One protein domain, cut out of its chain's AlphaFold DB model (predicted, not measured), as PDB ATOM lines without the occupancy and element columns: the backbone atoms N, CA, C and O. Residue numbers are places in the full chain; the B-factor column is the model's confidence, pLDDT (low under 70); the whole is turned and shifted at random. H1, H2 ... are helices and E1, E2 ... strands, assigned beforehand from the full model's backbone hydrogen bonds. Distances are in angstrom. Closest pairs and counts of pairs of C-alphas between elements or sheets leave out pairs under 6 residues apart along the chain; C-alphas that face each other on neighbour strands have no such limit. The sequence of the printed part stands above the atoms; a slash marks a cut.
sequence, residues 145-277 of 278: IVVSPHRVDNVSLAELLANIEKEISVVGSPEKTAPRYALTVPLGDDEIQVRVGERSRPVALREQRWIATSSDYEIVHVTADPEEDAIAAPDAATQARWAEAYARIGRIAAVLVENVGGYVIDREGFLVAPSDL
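What this domain is: This is residues 145 to 277 of the 278 residues of an uncharacterized protein of Brachybacterium phenoliresistens (UniProt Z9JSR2). A strongly twisted sheet of six strands is covered on one face by the long helix H2 and, over E3, by the shorter H1, making two layers; the small H3 packs on H2. The printed part has 133 residues, with three named helices and six named strands in the order E1 H1 E2 E3 E4 E5 H2 E6 H3. The sheet's order is E2 E3 E4 E5 E1 E6, all antiparallel, and the class is mixed. The whole is compact, with a radius of gyration of the C-alphas of 14.9 A and spans of 43 by 34 by 25 A.

Where its parts are: The sheet holds E2, residues 169 to 171, E3, 181 to 187, 19.3 A, E4, 190 to 196, 19.5 A, E5, 215 to 222, 21.0 A, E1, 145 to 148, and E6, 263 to 266. E1 begins at C-alpha 145 (-14.990, 49.847, 28.911). H1 is residues 154 to 161, 10.5 A; H2 is 236 to 260, 35.6 A; H3, 274 to 277, ends at C-alpha 277 (-13.265, 55.055, 40.306).

How they stand to each other: E2 to E5 form a meander, each strand the antiparallel neighbour of the one before; N 193 and O 220, of E4 and E5, are 2.8 A apart, within hydrogen-bond range. E5, H2 and E6 form a split strand-helix-strand unit, E1 between its strands, with a right-handed crossover. H2 is on the sheet; its closest C-alphas to E5 are Ile 249 and Ile 219, 6.3 A. H1, on the same face, has a height over the sheet of 9.5 A. H2 touches H3, closest C-alphas Gly 250 and Leu 277, 4.7 A. In H1 and H2 every O i to N i+4 pair is within hydrogen-bond range; H3 is too short for one.

The domain as a whole: The C-alphas farthest apart, of Arg 209 and Asp 235, are 43.7 A apart. The printed part has no cut; the links E4 to E5 and E5 to H2 are long. Residues 172 to 177 have pLDDT under 70.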
ATOM      1  N   ILE A 145     -14.995  49.479  30.319       97.56
ATOM      2  CA  ILE A 145     -14.990  49.847  28.911       97.56
ATOM      3  C   ILE A 145     -15.132  51.360  28.838       97.56
ATOM      4  O   ILE A 145     -16.125  51.917  29.305       97.56
ATOM      5  N   VAL A 146     -14.161  52.037  28.227       97.50
ATOM      6  CA  VAL A 146     -14.336  53.436  27.826       97.50
ATOM      7  C   VAL A 146     -14.866  53.450  26.402       97.50
ATOM      8  O   VAL A 146     -14.168  53.057  25.469       97.50
ATOM      9  N   VAL A 147     -16.108  53.892  26.228       97.12
ATOM     10  CA  VAL A 147     -16.755  54.008  24.919       97.12
ATOM     11  C   VAL A 147     -16.652  55.451  24.461       97.12
ATOM     12  O   VAL A 147     -17.255  56.348  25.056       97.12
ATOM     13  N   SER A 148     -15.879  55.678  23.402       95.56
ATOM     14  CA  SER A 148     -15.469  57.020  22.995       95.56
ATOM     15  C   SER A 148     -15.773  57.311  21.519       95.56
ATOM     16  O   SER A 148     -15.656  56.420  20.669       95.56
ATOM     17  N   PRO A 149     -16.132  58.563  21.169       94.50
ATOM     18  CA  PRO A 149     -16.191  59.011  19.779       94.50
ATOM     19  C   PRO A 149     -14.801  59.194  19.146       94.50
ATOM     20  O   PRO A 149     -14.706  59.370  17.929       94.50
ATOM     21  N   HIS A 150     -13.729  59.180  19.943       93.75
ATOM     22  CA  HIS A 150     -12.369  59.457  19.504       93.75
ATOM     23  C   HIS A 150     -11.474  58.232  19.666       93.75
ATOM     24  O   HIS A 150     -11.301  57.663  20.746       93.75
ATOM     25  N   ARG A 151     -10.861  57.839  18.552       92.31
ATOM     26  CA  ARG A 151      -9.877  56.765  18.511       92.31
ATOM     27  C   ARG A 151      -8.471  57.348  18.464       92.31
ATOM     28  O   ARG A 151      -8.195  58.165  17.588       92.31
ATOM     29  N   VAL A 152      -7.585  56.882  19.336       92.12
ATOM     30  CA  VAL A 152      -6.139  57.133  19.232       92.12
ATOM     31  C   VAL A 152      -5.428  55.947  18.572       92.12
ATOM     32  O   VAL A 152      -6.030  54.895  18.352       92.12
ATOM     33  N   ASP A 153      -4.176  56.128  18.162       90.75
ATOM     34  CA  ASP A 153      -3.323  55.015  17.737       90.75
ATOM     35  C   ASP A 153      -2.578  54.392  18.932       90.75
ATOM     36  O   ASP A 153      -2.629  54.900  20.054       90.75
ATOM     37  N   ASN A 154      -1.921  53.254  18.704       90.00
ATOM     38  CA  ASN A 154      -1.208  52.507  19.742       90.00
ATOM     39  C   ASN A 154      -0.050  53.297  20.376       90.00
ATOM     40  O   ASN A 154       0.171  53.165  21.579       90.00
ATOM     41  N   VAL A 155       0.659  54.127  19.604       89.81
ATOM     42  CA  VAL A 155       1.780  54.940  20.091       89.81
ATOM     43  C   VAL A 155       1.255  56.053  20.985       89.81
ATOM     44  O   VAL A 155       1.702  56.176  22.119       89.81
ATOM     45  N   SER A 156       0.257  56.809  20.520       92.12
ATOM     46  CA  SER A 156      -0.345  57.876  21.326       92.12
ATOM     47  C   SER A 156      -1.032  57.343  22.582       92.12
ATOM     48  O   SER A 156      -0.979  57.993  23.623       92.12
ATOM     49  N   LEU A 157      -1.643  56.152  22.527       93.56
ATOM     50  CA  LEU A 157      -2.184  55.524  23.730       93.56
ATOM     51  C   LEU A 157      -1.073  55.143  24.720       93.56
ATOM     52  O   LEU A 157      -1.225  55.369  25.916       93.56
ATOM     53  N   ALA A 158       0.043  54.589  24.240       92.88
ATOM     54  CA  ALA A 158       1.167  54.237  25.102       92.88
ATOM     55  C   ALA A 158       1.789  55.481  25.756       92.88
ATOM     56  O   ALA A 158       2.036  55.474  26.958       92.88
ATOM     57  N   GLU A 159       1.973  56.567  24.999       92.56
ATOM     58  CA  GLU A 159       2.438  57.861  25.518       92.56
ATOM     59  C   GLU A 159       1.480  58.438  26.568       92.56
ATOM     60  O   GLU A 159       1.919  58.956  27.594       92.56
ATOM     61  N   LEU A 160       0.169  58.316  26.338       94.38
ATOM     62  CA  LEU A 160      -0.848  58.765  27.281       94.38
ATOM     63  C   LEU A 160      -0.757  58.002  28.610       94.38
ATOM     64  O   LEU A 160      -0.719  58.621  29.676       94.38
ATOM     65  N   LEU A 161      -0.705  56.668  28.546       95.12
ATOM     66  CA  LEU A 161      -0.661  55.817  29.735       95.12
ATOM     67  C   LEU A 161       0.697  55.867  30.447       95.12
ATOM     68  O   LEU A 161       0.734  55.680  31.660       95.12
ATOM     69  N   ALA A 162       1.791  56.201  29.755       93.12
ATOM     70  CA  ALA A 162       3.125  56.325  30.354       93.12
ATOM     71  C   ALA A 162       3.204  57.374  31.483       93.12
ATOM     72  O   ALA A 162       4.115  57.340  32.310       93.12
ATOM     73  N   ASN A 163       2.238  58.299  31.548       90.19
ATOM     74  CA  ASN A 163       2.136  59.286  32.625       90.19
ATOM     75  C   ASN A 163       1.722  58.677  33.972       90.19
ATOM     76  O   ASN A 163       2.020  59.250  35.020       90.19
ATOM     77  N   ILE A 164       1.023  57.541  33.950       93.94
ATOM     78  CA  ILE A 164       0.511  56.862  35.147       93.94
ATOM     79  C   ILE A 164       1.086  55.454  35.323       93.94
ATOM     80  O   ILE A 164       1.133  54.958  36.447       93.94
ATOM     81  N   GLU A 165       1.579  54.839  34.248       93.50
ATOM     82  CA  GLU A 165       2.120  53.485  34.234       93.50
ATOM     83  C   GLU A 165       3.553  53.476  33.696       93.50
ATOM     84  O   GLU A 165       3.825  53.911  32.581       93.50
ATOM     85  N   LYS A 166       4.497  52.978  34.501       87.19
ATOM     86  CA  LYS A 166       5.933  53.018  34.166       87.19
ATOM     87  C   LYS A 166       6.349  51.957  33.154       87.19
ATOM     88  O   LYS A 166       7.304  52.160  32.410       87.19
ATOM     89  N   GLU A 167       5.664  50.821  33.173       90.12
ATOM     90  CA  GLU A 167       5.967  49.658  32.350       90.12
ATOM     91  C   GLU A 167       4.745  49.348  31.495       90.12
ATOM     92  O   GLU A 167       3.701  48.944  32.002       90.12
ATOM     93  N   ILE A 168       4.870  49.592  30.193       91.31
ATOM     94  CA  ILE A 168       3.815  49.352  29.210       91.31
ATOM     95  C   ILE A 168       4.454  48.662  28.015       91.31
ATOM     96  O   ILE A 168       5.497  49.092  27.517       91.31
ATOM     97  N   SER A 169       3.807  47.612  27.528       88.25
ATOM     98  CA  SER A 169       4.180  46.958  26.277       88.25
ATOM     99  C   SER A 169       3.028  47.008  25.281       88.25
ATOM    100  O   SER A 169       1.858  46.967  25.654       88.25
ATOM    101  N   VAL A 170       3.359  47.138  23.996       83.50
ATOM    102  CA  VAL A 170       2.377  47.125  22.907       83.50
ATOM    103  C   VAL A 170       2.279  45.702  22.369       83.50
ATOM    104  O   VAL A 170       3.284  45.131  21.946       83.50
ATOM    105  N   VAL A 171       1.069  45.152  22.332       75.44
ATOM    106  CA  VAL A 171       0.763  43.856  21.724       75.44
ATOM    107  C   VAL A 171      -0.048  44.085  20.446       75.44
ATOM    108  O   VAL A 171      -1.133  44.671  20.464       75.44
ATOM    109  N   GLY A 172       0.479  43.619  19.311       66.75
ATOM    110  CA  GLY A 172      -0.154  43.746  17.994       66.75
ATOM    111  C   GLY A 172       0.763  44.369  16.940       66.75
ATOM    112  O   GLY A 172       1.963  44.523  17.152       66.75
ATOM    113  N   SER A 173       0.197  44.705  15.776       62.06
ATOM    114  CA  SER A 173       0.966  45.349  14.704       62.06
ATOM    115  C   SER A 173       1.440  46.740  15.155       62.06
ATOM    116  O   SER A 173       0.629  47.510  15.672       62.06
ATOM    117  N   PRO A 174       2.718  47.104  14.932       58.97
ATOM    118  CA  PRO A 174       3.231  48.438  15.242       58.97
ATOM    119  C   PRO A 174       2.678  49.516  14.294       58.97
ATOM    120  O   PRO A 174       2.965  50.699  14.463       58.97
ATOM    121  N   GLU A 175       1.894  49.134  13.284       65.75
ATOM    122  CA  GLU A 175       1.257  50.074  12.374       65.75
ATOM    123  C   GLU A 175       0.233  50.952  13.099       65.75
ATOM    124  O   GLU A 175      -0.728  50.462  13.693       65.75
ATOM    125  N   LYS A 176       0.366  52.274  12.944       65.81
ATOM    126  CA  LYS A 176      -0.597  53.256  13.472       65.81
ATOM    127  C   LYS A 176      -2.033  53.026  12.985       65.81
ATOM    128  O   LYS A 176      -2.988  53.441  13.634       65.81
ATOM    129  N   THR A 177      -2.193  52.366  11.837       69.25
ATOM    130  CA  THR A 177      -3.487  52.073  11.208       69.25
ATOM    131  C   THR A 177      -4.054  50.704  11.577       69.25
ATOM    132  O   THR A 177      -5.083  50.320  11.019       69.25
ATOM    133  N   ALA A 178      -3.415  49.952  12.480       76.88
ATOM    134  CA  ALA A 178      -3.908  48.640  12.881       76.88
ATOM    135  C   ALA A 178      -5.353  48.757  13.400       76.88
ATOM    136  O   ALA A 178      -5.606  49.579  14.287       76.88
ATOM    137  N   PRO A 179      -6.316  47.970  12.880       80.00
ATOM    138  CA  PRO A 179      -7.723  48.093  13.263       80.00
ATOM    139  C   PRO A 179      -7.942  47.731  14.735       80.00
ATOM    140  O   PRO A 179      -8.800  48.322  15.392       80.00
ATOM    141  N   ARG A 180      -7.122  46.810  15.251       88.62
ATOM    142  CA  ARG A 180      -7.107  46.358  16.637       88.62
ATOM    143  C   ARG A 180      -5.685  46.352  17.173       88.62
ATOM    144  O   ARG A 180      -4.757  46.009  16.441       88.62
ATOM    145  N   TYR A 181      -5.538  46.705  18.438       91.81
ATOM    146  CA  TYR A 181      -4.280  46.621  19.171       91.81
ATOM    147  C   TYR A 181      -4.576  46.512  20.666       91.81
ATOM    148  O   TYR A 181      -5.685  46.824  21.105       91.81
ATOM    149  N   ALA A 182      -3.591  46.074  21.441       93.56
ATOM    150  CA  ALA A 182      -3.676  46.081  22.889       93.56
ATOM    151  C   ALA A 182      -2.401  46.661  23.500       93.56
ATOM    152  O   ALA A 182      -1.315  46.533  22.933       93.56
ATOM    153  N   LEU A 183      -2.541  47.297  24.657       95.06
ATOM    154  CA  LEU A 183      -1.420  47.597  25.539       95.06
ATOM    155  C   LEU A 183      -1.513  46.715  26.772       95.06
ATOM    156  O   LEU A 183      -2.603  46.540  27.308       95.06
ATOM    157  N   THR A 184      -0.377  46.210  27.223       96.38
ATOM    158  CA  THR A 184      -0.276  45.405  28.434       96.38
ATOM    159  C   THR A 184       0.480  46.185  29.491       96.38
ATOM    160  O   THR A 184       1.570  46.709  29.232       96.38
ATOM    161  N   VAL A 185      -0.103  46.230  30.683       96.38
ATOM    162  CA  VAL A 185       0.455  46.848  31.876       96.38
ATOM    163  C   VAL A 185       0.629  45.757  32.947       96.38
ATOM    164  O   VAL A 185      -0.373  45.173  33.362       96.38
ATOM    165  N   PRO A 186       1.856  45.458  33.416       95.75
ATOM    166  CA  PRO A 186       2.089  44.415  34.423       95.75
ATOM    167  C   PRO A 186       1.422  44.743  35.761       95.75
ATOM    168  O   PRO A 186       1.512  45.891  36.202       95.75
ATOM    169  N   LEU A 187       0.813  43.764  36.437       94.75
ATOM    170  CA  LEU A 187       0.187  43.876  37.762       94.75
ATOM    171  C   LEU A 187       0.580  42.675  38.644       94.75
ATOM    172  O   LEU A 187      -0.184  41.740  38.838       94.75
ATOM    173  N   GLY A 188       1.796  42.700  39.196       91.88
ATOM    174  CA  GLY A 188       2.319  41.545  39.931       91.88
ATOM    175  C   GLY A 188       2.494  40.348  38.993       91.88
ATOM    176  O   GLY A 188       3.207  40.471  37.998       91.88
ATOM    177  N   ASP A 189       1.843  39.229  39.314       92.19
ATOM    178  CA  ASP A 189       1.779  38.042  38.447       92.19
ATOM    179  C   ASP A 189       0.655  38.137  37.393       92.19
ATOM    180  O   ASP A 189       0.662  37.387  36.417       92.19
ATOM    181  N   ASP A 190      -0.277  39.077  37.574       95.50
ATOM    182  CA  ASP A 190      -1.378  39.371  36.660       95.50
ATOM    183  C   ASP A 190      -0.986  40.486  35.672       95.50
ATOM    184  O   ASP A 190       0.076  41.117  35.754       95.50
ATOM    185  N   GLU A 191      -1.877  40.794  34.734       96.44
ATOM    186  CA  GLU A 191      -1.713  41.936  33.839       96.44
ATOM    187  C   GLU A 191      -3.032  42.672  33.584       96.44
ATOM    188  O   GLU A 191      -4.123  42.105  33.635       96.44
ATOM    189  N   ILE A 192      -2.939  43.966  33.278       97.50
ATOM    190  CA  ILE A 192      -4.054  44.750  32.747       97.50
ATOM    191  C   ILE A 192      -3.837  44.919  31.248       97.50
ATOM    192  O   ILE A 192      -2.816  45.457  30.815       97.50
ATOM    193  N   GLN A 193      -4.820  44.513  30.451       97.00
ATOM    194  CA  GLN A 193      -4.829  44.743  29.013       97.00
ATOM    195  C   GLN A 193      -5.800  45.864  28.651       97.00
ATOM    196  O   GLN A 193      -6.984  45.785  28.962       97.00
ATOM    197  N   VAL A 194      -5.317  46.875  27.929       97.12
ATOM    198  CA  VAL A 194      -6.150  47.897  27.282       97.12
ATOM    199  C   VAL A 194      -6.317  47.518  25.818       97.12
ATOM    200  O   VAL A 194      -5.425  47.760  25.006       97.12
ATOM    201  N   ARG A 195      -7.441  46.888  25.483       95.38
ATOM    202  CA  ARG A 195      -7.760  46.389  24.141       95.38
ATOM    203  C   ARG A 195      -8.589  47.422  23.395       95.38
ATOM    204  O   ARG A 195      -9.596  47.905  23.903       95.38
ATOM    205  N   VAL A 196      -8.177  47.743  22.173       93.94
ATOM    206  CA  VAL A 196      -8.847  48.735  21.330       93.94
ATOM    207  C   VAL A 196      -9.270  48.103  20.017       93.94
ATOM    208  O   VAL A 196      -8.481  47.425  19.358       93.94
ATOM    209  N   GLY A 197     -10.501  48.392  19.593       80.88
ATOM    210  CA  GLY A 197     -10.988  48.080  18.245       80.88
ATOM    211  C   GLY A 197     -12.211  47.167  18.179       80.88
ATOM    212  O   GLY A 197     -12.641  46.821  17.074       80.88
ATOM    213  N   GLU A 198     -12.790  46.798  19.320       73.19
ATOM    214  CA  GLU A 198     -14.143  46.238  19.385       73.19
ATOM    215  C   GLU A 198     -15.183  47.363  19.525       73.19
ATOM    216  O   GLU A 198     -14.842  48.524  19.767       73.19
ATOM    217  N   ARG A 199     -16.449  47.047  19.237       83.31
ATOM    218  CA  ARG A 199     -17.575  47.989  19.312       83.31
ATOM    219  C   ARG A 199     -18.761  47.275  19.940       83.31
ATOM    220  O   ARG A 199     -19.428  46.494  19.263       83.31
ATOM    221  N   SER A 200     -19.037  47.579  21.196       82.75
ATOM    222  CA  SER A 200     -20.097  46.961  21.993       82.75
ATOM    223  C   SER A 200     -21.460  47.624  21.791       82.75
ATOM    224  O   SER A 200     -22.480  46.953  21.910       82.75
ATOM    225  N   ARG A 201     -21.503  48.918  21.421       90.50
ATOM    226  CA  ARG A 201     -22.744  49.721  21.276       90.50
ATOM    227  C   ARG A 201     -23.707  49.509  22.458       90.50
ATOM    228  O   ARG A 201     -24.840  49.062  22.264       90.50
ATOM    229  N   PRO A 202     -23.257  49.814  23.679       94.38
ATOM    230  CA  PRO A 202     -23.994  49.497  24.886       94.38
ATOM    231  C   PRO A 202     -25.333  50.229  24.919       94.38
ATOM    232  O   PRO A 202     -25.446  51.390  24.512       94.38
ATOM    233  N   VAL A 203     -26.339  49.542  25.457       95.56
ATOM    234  CA  VAL A 203     -27.724  50.019  25.545       95.56
ATOM    235  C   VAL A 203     -27.810  51.378  26.247       95.56
ATOM    236  O   VAL A 203     -28.522  52.266  25.776       95.56
ATOM    237  N   ALA A 204     -27.003  51.589  27.290       96.38
ATOM    238  CA  ALA A 204     -26.921  52.843  28.035       96.38
ATOM    239  C   ALA A 204     -26.570  54.070  27.170       96.38
ATOM    240  O   ALA A 204     -26.907  55.198  27.526       96.38
ATOM    241  N   LEU A 205     -25.907  53.859  26.029       96.38
ATOM    242  CA  LEU A 205     -25.483  54.909  25.101       96.38
ATOM    243  C   LEU A 205     -26.264  54.888  23.782       96.38
ATOM    244  O   LEU A 205     -25.858  55.558  22.832       96.38
ATOM    245  N   ARG A 206     -27.388  54.163  23.698       94.50
ATOM    246  CA  ARG A 206     -28.157  53.998  22.448       94.50
ATOM    247  C   ARG A 206     -28.614  55.320  21.817       94.50
ATOM    248  O   ARG A 206     -28.700  55.420  20.598       94.50
ATOM    249  N   GLU A 207     -28.851  56.341  22.638       93.88
ATOM    250  CA  GLU A 207     -29.289  57.674  22.194       93.88
ATOM    251  C   GLU A 207     -28.126  58.557  21.696       93.88
ATOM    252  O   GLU A 207     -28.335  59.645  21.149       93.88
ATOM    253  N   GLN A 208     -26.876  58.117  21.873       95.06
ATOM    254  CA  GLN A 208     -25.704  58.869  21.440       95.06
ATOM    255  C   GLN A 208     -25.517  58.741  19.928       95.06
ATOM    256  O   GLN A 208     -25.230  57.670  19.399       95.06
ATOM    257  N   ARG A 209     -25.587  59.864  19.208       93.50
ATOM    258  CA  ARG A 209     -25.471  59.886  17.734       93.50
ATOM    259  C   ARG A 209     -24.153  59.312  17.204       93.50
ATOM    260  O   ARG A 209     -24.105  58.826  16.080       93.50
ATOM    261  N   TRP A 210     -23.089  59.394  17.997       93.31
ATOM    262  CA  TRP A 210     -21.747  58.942  17.632       93.31
ATOM    263  C   TRP A 210     -21.495  57.459  17.952       93.31
ATOM    264  O   TRP A 210     -20.455  56.932  17.562       93.31
ATOM    265  N   ILE A 211     -22.436  56.755  18.599       94.31
ATOM    266  CA  ILE A 211     -22.249  55.358  19.027       94.31
ATOM    267  C   ILE A 211     -22.032  54.395  17.852       94.31
ATOM    268  O   ILE A 211     -21.351  53.381  17.965       94.31
ATOM    269  N   ALA A 212     -22.567  54.726  16.674       90.38
ATOM    270  CA  ALA A 212     -22.385  53.924  15.468       90.38
ATOM    271  C   ALA A 212     -20.918  53.884  14.993       90.38
ATOM    272  O   ALA A 212     -20.517  52.919  14.333       90.38
ATOM    273  N   THR A 213     -20.145  54.917  15.339       90.31
ATOM    274  CA  THR A 213     -18.749  55.145  14.945       90.31
ATOM    275  C   THR A 213     -17.793  55.145  16.138       90.31
ATOM    276  O   THR A 213     -16.649  55.564  15.983       90.31
ATOM    277  N   SER A 214     -18.243  54.706  17.318       93.56
ATOM    278  CA  SER A 214     -17.415  54.695  18.522       93.56
ATOM    279  C   SER A 214     -16.230  53.737  18.402       93.56
ATOM    280  O   SER A 214     -16.168  52.858  17.531       93.56
ATOM    281  N   SER A 215     -15.274  53.933  19.301       93.50
ATOM    282  CA  SER A 215     -14.227  52.971  19.616       93.50
ATOM    283  C   SER A 215     -14.301  52.629  21.092       93.50
ATOM    284  O   SER A 215     -14.471  53.523  21.925       93.50
ATOM    285  N   ASP A 216     -14.144  51.346  21.386       95.75
ATOM    286  CA  ASP A 216     -14.109  50.858  22.752       95.75
ATOM    287  C   ASP A 216     -12.657  50.638  23.165       95.75
ATOM    288  O   ASP A 216     -11.847  50.105  22.396       95.75
ATOM    289  N   TYR A 217     -12.353  51.072  24.383       97.12
ATOM    290  CA  TYR A 217     -11.125  50.766  25.098       97.12
ATOM    291  C   TYR A 217     -11.515  49.850  26.255       97.12
ATOM    292  O   TYR A 217     -11.950  50.321  27.308       97.12
ATOM    293  N   GLU A 218     -11.427  48.544  26.033       97.38
ATOM    294  CA  GLU A 218     -11.680  47.549  27.070       97.38
ATOM    295  C   GLU A 218     -10.447  47.436  27.956       97.38
ATOM    296  O   GLU A 218      -9.358  47.130  27.478       97.38
ATOM    297  N   ILE A 219     -10.620  47.679  29.246       97.56
ATOM    298  CA  ILE A 219      -9.571  47.621  30.254       97.56
ATOM    299  C   ILE A 219      -9.851  46.374  31.088       97.56
ATOM    300  O   ILE A 219     -10.789  46.342  31.884       97.56
ATOM    301  N   VAL A 220      -9.071  45.332  30.835       96.75
ATOM    302  CA  VAL A 220      -9.342  43.966  31.283       96.75
ATOM    303  C   VAL A 220      -8.263  43.514  32.246       96.75
ATOM    304  O   VAL A 220      -7.082  43.585  31.906       96.75
ATOM    305  N   HIS A 221      -8.658  43.012  33.413       96.88
ATOM    306  CA  HIS A 221      -7.757  42.269  34.282       96.88
ATOM    307  C   HIS A 221      -7.598  40.841  33.767       96.88
ATOM    308  O   HIS A 221      -8.568  40.088  33.719       96.88
ATOM    309  N   VAL A 222      -6.381  40.462  33.404       95.62
ATOM    310  CA  VAL A 222      -6.029  39.097  33.022       95.62
ATOM    311  C   VAL A 222      -5.309  38.464  34.204       95.62
ATOM    312  O   VAL A 222      -4.174  38.826  34.508       95.62
ATOM    313  N   THR A 223      -5.998  37.545  34.875       94.38
ATOM    314  CA  THR A 223      -5.471  36.821  36.031       94.38
ATOM    315  C   THR A 223      -4.505  35.724  35.592       94.38
ATOM    316  O   THR A 223      -4.700  35.074  34.561       94.38
ATOM    317  N   ALA A 224      -3.478  35.475  36.398       93.06
ATOM    318  CA  ALA A 224      -2.603  34.320  36.249       93.06
ATOM    319  C   ALA A 224      -3.349  33.005  36.530       93.06
ATOM    320  O   ALA A 224      -3.070  31.983  35.898       93.06
ATOM    321  N   ASP A 225      -4.309  33.039  37.460       92.00
ATOM    322  CA  ASP A 225      -5.226  31.938  37.748       92.00
ATOM    323  C   ASP A 225      -6.567  32.140  37.013       92.00
ATOM    324  O   ASP A 225      -7.341  33.031  37.383       92.00
ATOM    325  N   PRO A 226      -6.884  31.333  35.982       84.31
ATOM    326  CA  PRO A 226      -8.132  31.465  35.235       84.31
ATOM    327  C   PRO A 226      -9.378  31.095  36.054       84.31
ATOM    328  O   PRO A 226     -10.488  31.431  35.640       84.31
ATOM    329  N   GLU A 227      -9.230  30.406  37.189       89.19
ATOM    330  CA  GLU A 227     -10.355  30.066  38.068       89.19
ATOM    331  C   GLU A 227     -10.728  31.218  39.012       89.19
ATOM    332  O   GLU A 227     -11.816  31.201  39.590       89.19
ATOM    333  N   GLU A 228      -9.885  32.249  39.141       90.75
ATOM    334  CA  GLU A 228     -10.106  33.339  40.097       90.75
ATOM    335  C   GLU A 228     -11.433  34.077  39.838       90.75
ATOM    336  O   GLU A 228     -12.190  34.354  40.769       90.75
ATOM    337  N   ASP A 229     -11.785  34.314  38.572       87.62
ATOM    338  CA  ASP A 229     -13.032  34.997  38.196       87.62
ATOM    339  C   ASP A 229     -14.298  34.171  38.490       87.62
ATOM    340  O   ASP A 229     -15.408  34.711  38.547       87.62
ATOM    341  N   ALA A 230     -14.148  32.863  38.717       89.25
ATOM    342  CA  ALA A 230     -15.238  31.972  39.097       89.25
ATOM    343  C   ALA A 230     -15.525  31.969  40.608       89.25
ATOM    344  O   ALA A 230     -16.497  31.345  41.041       89.25
ATOM    345  N   ILE A 231     -14.712  32.647  41.420       90.25
ATOM    346  CA  ILE A 231     -14.848  32.628  42.876       90.25
ATOM    347  C   ILE A 231     -16.029  33.506  43.307       90.25
ATOM    348  O   ILE A 231     -15.977  34.728  43.225       90.25
ATOM    349  N   ALA A 232     -17.084  32.889  43.844       87.88
ATOM    350  CA  ALA A 232     -18.223  33.627  44.402       87.88
ATOM    351  C   ALA A 232     -17.919  34.293  45.758       87.88
ATOM    352  O   ALA A 232     -18.454  35.354  46.068       87.88
ATOM    353  N   ALA A 233     -17.072  33.666  46.581       90.06
ATOM    354  CA  ALA A 233     -16.725  34.131  47.924       90.06
ATOM    355  C   ALA A 233     -15.192  34.180  48.088       90.06
ATOM    356  O   ALA A 233     -14.596  33.195  48.530       90.06
ATOM    357  N   PRO A 234     -14.539  35.291  47.698       93.06
ATOM    358  CA  PRO A 234     -13.082  35.411  47.716       93.06
ATOM    359  C   PRO A 234     -12.516  35.473  49.135       93.06
ATOM    360  O   PRO A 234     -13.117  36.065  50.037       93.06
ATOM    361  N   ASP A 235     -11.315  34.928  49.323       94.88
ATOM    362  CA  ASP A 235     -10.531  35.145  50.537       94.88
ATOM    363  C   ASP A 235      -9.923  36.561  50.581       94.88
ATOM    364  O   ASP A 235      -9.960  37.313  49.607       94.88
ATOM    365  N   ALA A 236      -9.346  36.952  51.720       95.62
ATOM    366  CA  ALA A 236      -8.818  38.307  51.902       95.62
ATOM    367  C   ALA A 236      -7.692  38.669  50.912       95.62
ATOM    368  O   ALA A 236      -7.554  39.832  50.538       95.62
ATOM    369  N   ALA A 237      -6.890  37.688  50.483       94.38
ATOM    370  CA  ALA A 237      -5.815  37.918  49.524       94.38
ATOM    371  C   ALA A 237      -6.378  38.208  48.125       94.38
ATOM    372  O   ALA A 237      -5.949  39.154  47.470       94.38
ATOM    373  N   THR A 238      -7.378  37.437  47.705       95.12
ATOM    374  CA  THR A 238      -8.087  37.611  46.432       95.12
ATOM    375  C   THR A 238      -8.861  38.927  46.409       95.12
ATOM    376  O   THR A 238      -8.771  39.682  45.446       95.12
ATOM    377  N   GLN A 239      -9.526  39.285  47.514       95.38
ATOM    378  CA  GLN A 239     -10.189  40.585  47.657       95.38
ATOM    379  C   GLN A 239      -9.213  41.759  47.485       95.38
ATOM    380  O   GLN A 239      -9.542  42.734  46.809       95.38
ATOM    381  N   ALA A 240      -8.014  41.666  48.073       94.75
ATOM    382  CA  ALA A 240      -6.989  42.697  47.940       94.75
ATOM    383  C   ALA A 240      -6.489  42.828  46.492       94.75
ATOM    384  O   ALA A 240      -6.391  43.952  45.997       94.75
ATOM    385  N   ARG A 241      -6.254  41.703  45.797       95.12
ATOM    386  CA  ARG A 241      -5.889  41.703  44.369       95.12
ATOM    387  C   ARG A 241      -6.972  42.350  43.509       95.12
ATOM    388  O   ARG A 241      -6.679  43.247  42.723       95.12
ATOM    389  N   TRP A 242      -8.237  41.982  43.713       95.44
ATOM    390  CA  TRP A 242      -9.360  42.579  42.983       95.44
ATOM    391  C   TRP A 242      -9.494  44.080  43.227       95.44
ATOM    392  O   TRP A 242      -9.744  44.830  42.286       95.44
ATOM    393  N   ALA A 243      -9.320  44.528  44.473       95.19
ATOM    394  CA  ALA A 243      -9.368  45.946  44.814       95.19
ATOM    395  C   ALA A 243      -8.220  46.733  44.157       95.19
ATOM    396  O   ALA A 243      -8.451  47.818  43.623       95.19
ATOM    397  N   GLU A 244      -7.002  46.183  44.148       95.75
ATOM    398  CA  GLU A 244      -5.849  46.794  43.481       95.75
ATOM    399  C   GLU A 244      -6.060  46.894  41.965       95.75
ATOM    400  O   GLU A 244      -5.895  47.975  41.388       95.75
ATOM    401  N   ALA A 245      -6.491  45.795  41.338       96.50
ATOM    402  CA  ALA A 245      -6.826  45.751  39.921       96.50
ATOM    403  C   ALA A 245      -7.913  46.779  39.580       96.50
ATOM    404  O   ALA A 245      -7.718  47.597  38.682       96.50
ATOM    405  N   TYR A 246      -9.017  46.808  40.334       96.12
ATOM    406  CA  TYR A 246     -10.115  47.750  40.113       96.12
ATOM    407  C   TYR A 246      -9.669  49.210  40.233       96.12
ATOM    408  O   TYR A 246      -9.956  50.012  39.346       96.12
ATOM    409  N   ALA A 247      -8.911  49.557  41.277       95.12
ATOM    410  CA  ALA A 247      -8.408  50.917  41.462       95.12
ATOM    411  C   ALA A 247      -7.484  51.350  40.314       95.12
ATOM    412  O   ALA A 247      -7.486  52.505  39.885       95.12
ATOM    413  N   ARG A 248      -6.666  50.429  39.799       96.25
ATOM    414  CA  ARG A 248      -5.726  50.720  38.716       96.25
ATOM    415  C   ARG A 248      -6.410  50.810  37.353       96.25
ATOM    416  O   ARG A 248      -6.139  51.749  36.607       96.25
ATOM    417  N   ILE A 249      -7.361  49.920  37.081       97.56
ATOM    418  CA  ILE A 249      -8.266  49.996  35.927       97.56
ATOM    419  C   ILE A 249      -9.053  51.314  35.950       97.56
ATOM    420  O   ILE A 249      -9.141  51.995  34.929       97.56
ATOM    421  N   GLY A 250      -9.539  51.724  37.125       96.88
ATOM    422  CA  GLY A 250     -10.222  52.997  37.339       96.88
ATOM    423  C   GLY A 250      -9.379  54.213  36.947       96.88
ATOM    424  O   GLY A 250      -9.846  55.076  36.203       96.88
ATOM    425  N   ARG A 251      -8.101  54.249  37.352       96.25
ATOM    426  CA  ARG A 251      -7.161  55.314  36.948       96.25
ATOM    427  C   ARG A 251      -6.926  55.355  35.439       96.25
ATOM    428  O   ARG A 251      -6.926  56.439  34.858       96.25
ATOM    429  N   ILE A 252      -6.756  54.196  34.800       97.19
ATOM    430  CA  ILE A 252      -6.602  54.103  33.340       97.19
ATOM    431  C   ILE A 252      -7.866  54.624  32.639       97.19
ATOM    432  O   ILE A 252      -7.766  55.431  31.715       97.19
ATOM    433  N   ALA A 253      -9.053  54.222  33.106       97.56
ATOM    434  CA  ALA A 253     -10.329  54.683  32.564       97.56
ATOM    435  C   ALA A 253     -10.500  56.203  32.701       97.56
ATOM    436  O   ALA A 253     -10.928  56.857  31.750       97.56
ATOM    437  N   ALA A 254     -10.128  56.775  33.849       95.94
ATOM    438  CA  ALA A 254     -10.195  58.214  34.087       95.94
ATOM    439  C   ALA A 254      -9.290  58.999  33.121       95.94
ATOM    440  O   ALA A 254      -9.764  59.927  32.465       95.94
ATOM    441  N   VAL A 255      -8.028  58.578  32.961       95.69
ATOM    442  CA  VAL A 255      -7.088  59.192  32.005       95.69
ATOM    443  C   VAL A 255      -7.614  59.098  30.573       95.69
ATOM    444  O   VAL A 255      -7.543  60.070  29.819       95.69
ATOM    445  N   LEU A 256      -8.174  57.949  30.190       95.88
ATOM    446  CA  LEU A 256      -8.786  57.768  28.876       95.88
ATOM    447  C   LEU A 256      -9.955  58.732  28.661       95.88
ATOM    448  O   LEU A 256      -9.945  59.472  27.683       95.88
ATOM    449  N   VAL A 257     -10.928  58.784  29.571       95.94
ATOM    450  CA  VAL A 257     -12.083  59.689  29.433       95.94
ATOM    451  C   VAL A 257     -11.651  61.152  29.375       95.94
ATOM    452  O   VAL A 257     -12.194  61.907  28.573       95.94
ATOM    453  N   GLU A 258     -10.657  61.561  30.163       94.94
ATOM    454  CA  GLU A 258     -10.145  62.935  30.140       94.94
ATOM    455  C   GLU A 258      -9.531  63.315  28.781       94.94
ATOM    456  O   GLU A 258      -9.670  64.454  28.336       94.94
ATOM    457  N   ASN A 259      -8.897  62.363  28.086       95.62
ATOM    458  CA  ASN A 259      -8.120  62.640  26.873       95.62
ATOM    459  C   ASN A 259      -8.843  62.293  25.565       95.62
ATOM    460  O   ASN A 259      -8.626  62.954  24.549       95.62
ATOM    461  N   VAL A 260      -9.703  61.271  25.565       94.44
ATOM    462  CA  VAL A 260     -10.478  60.848  24.386       94.44
ATOM    463  C   VAL A 260     -11.983  61.073  24.549       94.44
ATOM    464  O   VAL A 260     -12.739  60.823  23.614       94.44
ATOM    465  N   GLY A 261     -12.449  61.568  25.696       94.69
ATOM    466  CA  GLY A 261     -13.874  61.753  25.974       94.69
ATOM    467  C   GLY A 261     -14.653  60.435  26.030       94.69
ATOM    468  O   GLY A 261     -14.090  59.341  25.986       94.69
ATOM    469  N   GLY A 262     -15.981  60.545  26.079       95.12
ATOM    470  CA  GLY A 262     -16.884  59.393  26.103       95.12
ATOM    471  C   GLY A 262     -17.385  59.046  27.502       95.12
ATOM    472  O   GLY A 262     -17.467  59.910  28.374       95.12
ATOM    473  N   TYR A 263     -17.764  57.783  27.688       97.19
ATOM    474  CA  TYR A 263     -18.364  57.275  28.922       97.19
ATOM    475  C   TYR A 263     -17.686  55.980  29.361       97.19
ATOM    476  O   TYR A 263     -17.269  55.185  28.518       97.19
ATOM    477  N   VAL A 264     -17.615  55.758  30.675       97.69
ATOM    478  CA  VAL A 264     -17.160  54.487  31.251       97.69
ATOM    479  C   VAL A 264     -18.363  53.595  31.513       97.69
ATOM    480  O   VAL A 264     -19.377  54.055  32.041       97.69
ATOM    481  N   ILE A 265     -18.245  52.325  31.151       96.75
ATOM    482  CA  ILE A 265     -19.240  51.284  31.385       96.75
ATOM    483  C   ILE A 265     -18.534  50.071  31.986       96.75
ATOM    484  O   ILE A 265     -17.392  49.794  31.632       96.75
ATOM    485  N   ASP A 266     -19.172  49.364  32.913       95.50
ATOM    486  CA  ASP A 266     -18.654  48.073  33.378       95.50
ATOM    487  C   ASP A 266     -19.047  46.922  32.434       95.50
ATOM    488  O   ASP A 266     -19.870  47.078  31.532       95.50
ATOM    489  N   ARG A 267     -18.475  45.730  32.641       92.75
ATOM    490  CA  ARG A 267     -18.829  44.521  31.863       92.75
ATOM    491  C   ARG A 267     -20.320  44.169  31.892       92.75
ATOM    492  O   ARG A 267     -20.780  43.459  31.004       92.75
ATOM    493  N   GLU A 268     -21.057  44.640  32.892       94.56
ATOM    494  CA  GLU A 268     -22.481  44.354  33.077       94.56
ATOM    495  C   GLU A 268     -23.381  45.392  32.374       94.56
ATOM    496  O   GLU A 268     -24.602  45.249  32.362       94.56
ATOM    497  N   GLY A 269     -22.795  46.409  31.729       95.44
ATOM    498  CA  GLY A 269     -23.505  47.380  30.897       95.44
ATOM    499  C   GLY A 269     -23.944  48.654  31.623       95.44
ATOM    500  O   GLY A 269     -24.646  49.478  31.029       95.44
ATOM    501  N   PHE A 270     -23.529  48.855  32.875       96.81
ATOM    502  CA  PHE A 270     -23.894  50.027  33.671       96.81
ATOM    503  C   PHE A 270     -22.887  51.160  33.511       96.81
ATOM    504  O   PHE A 270     -21.675  50.949  33.579       96.81
ATOM    505  N   LEU A 271     -23.390  52.391  33.393       96.94
ATOM    506  CA  LEU A 271     -22.544  53.582  33.375       96.94
ATOM    507  C   LEU A 271     -21.814  53.740  34.709       96.94
ATOM    508  O   LEU A 271     -22.394  53.550  35.778       96.94
ATOM    509  N   VAL A 272     -20.543  54.115  34.651       95.31
ATOM    510  CA  VAL A 272     -19.719  54.418  35.822       95.31
ATOM    511  C   VAL A 272     -19.234  55.854  35.713       95.31
ATOM    512  O   VAL A 272     -18.695  56.257  34.679       95.31
ATOM    513  N   ALA A 273     -19.430  56.648  36.764       91.50
ATOM    514  CA  ALA A 273     -18.838  57.973  36.806       91.50
ATOM    515  C   ALA A 273     -17.335  57.835  37.108       91.50
ATOM    516  O   ALA A 273     -16.975  57.134  38.053       91.50
ATOM    517  N   PRO A 274     -16.439  58.517  36.372       87.06
ATOM    518  CA  PRO A 274     -15.007  58.480  36.671       87.06
ATOM    519  C   PRO A 274     -14.651  58.912  38.103       87.06
ATOM    520  O   PRO A 274     -13.648  58.463  38.642       87.06
ATOM    521  N   SER A 275     -15.480  59.749  38.737       83.69
ATOM    522  CA  SER A 275     -15.327  60.140  40.147       83.69
ATOM    523  C   SER A 275     -15.498  58.985  41.130       83.69
ATOM    524  O   SER A 275     -14.983  59.067  42.240       83.69
ATOM    525  N   ASP A 276     -16.206  57.929  40.731       85.00
ATOM    526  CA  ASP A 276     -16.501  56.763  41.569       85.00
ATOM    527  C   ASP A 276     -15.405  55.685  41.444       85.00
ATOM    528  O   ASP A 276     -15.492  54.623  42.058       85.00
ATOM    529  N   LEU A 277     -14.385  55.949  40.615       76.88
ATOM    530  CA  LEU A 277     -13.265  55.055  40.306       76.88
ATOM    531  C   LEU A 277     -11.949  55.454  40.998       76.88
ATOM    532  O   LEU A 277     -10.949  54.755  40.821       76.88
TER     533      LEU A 277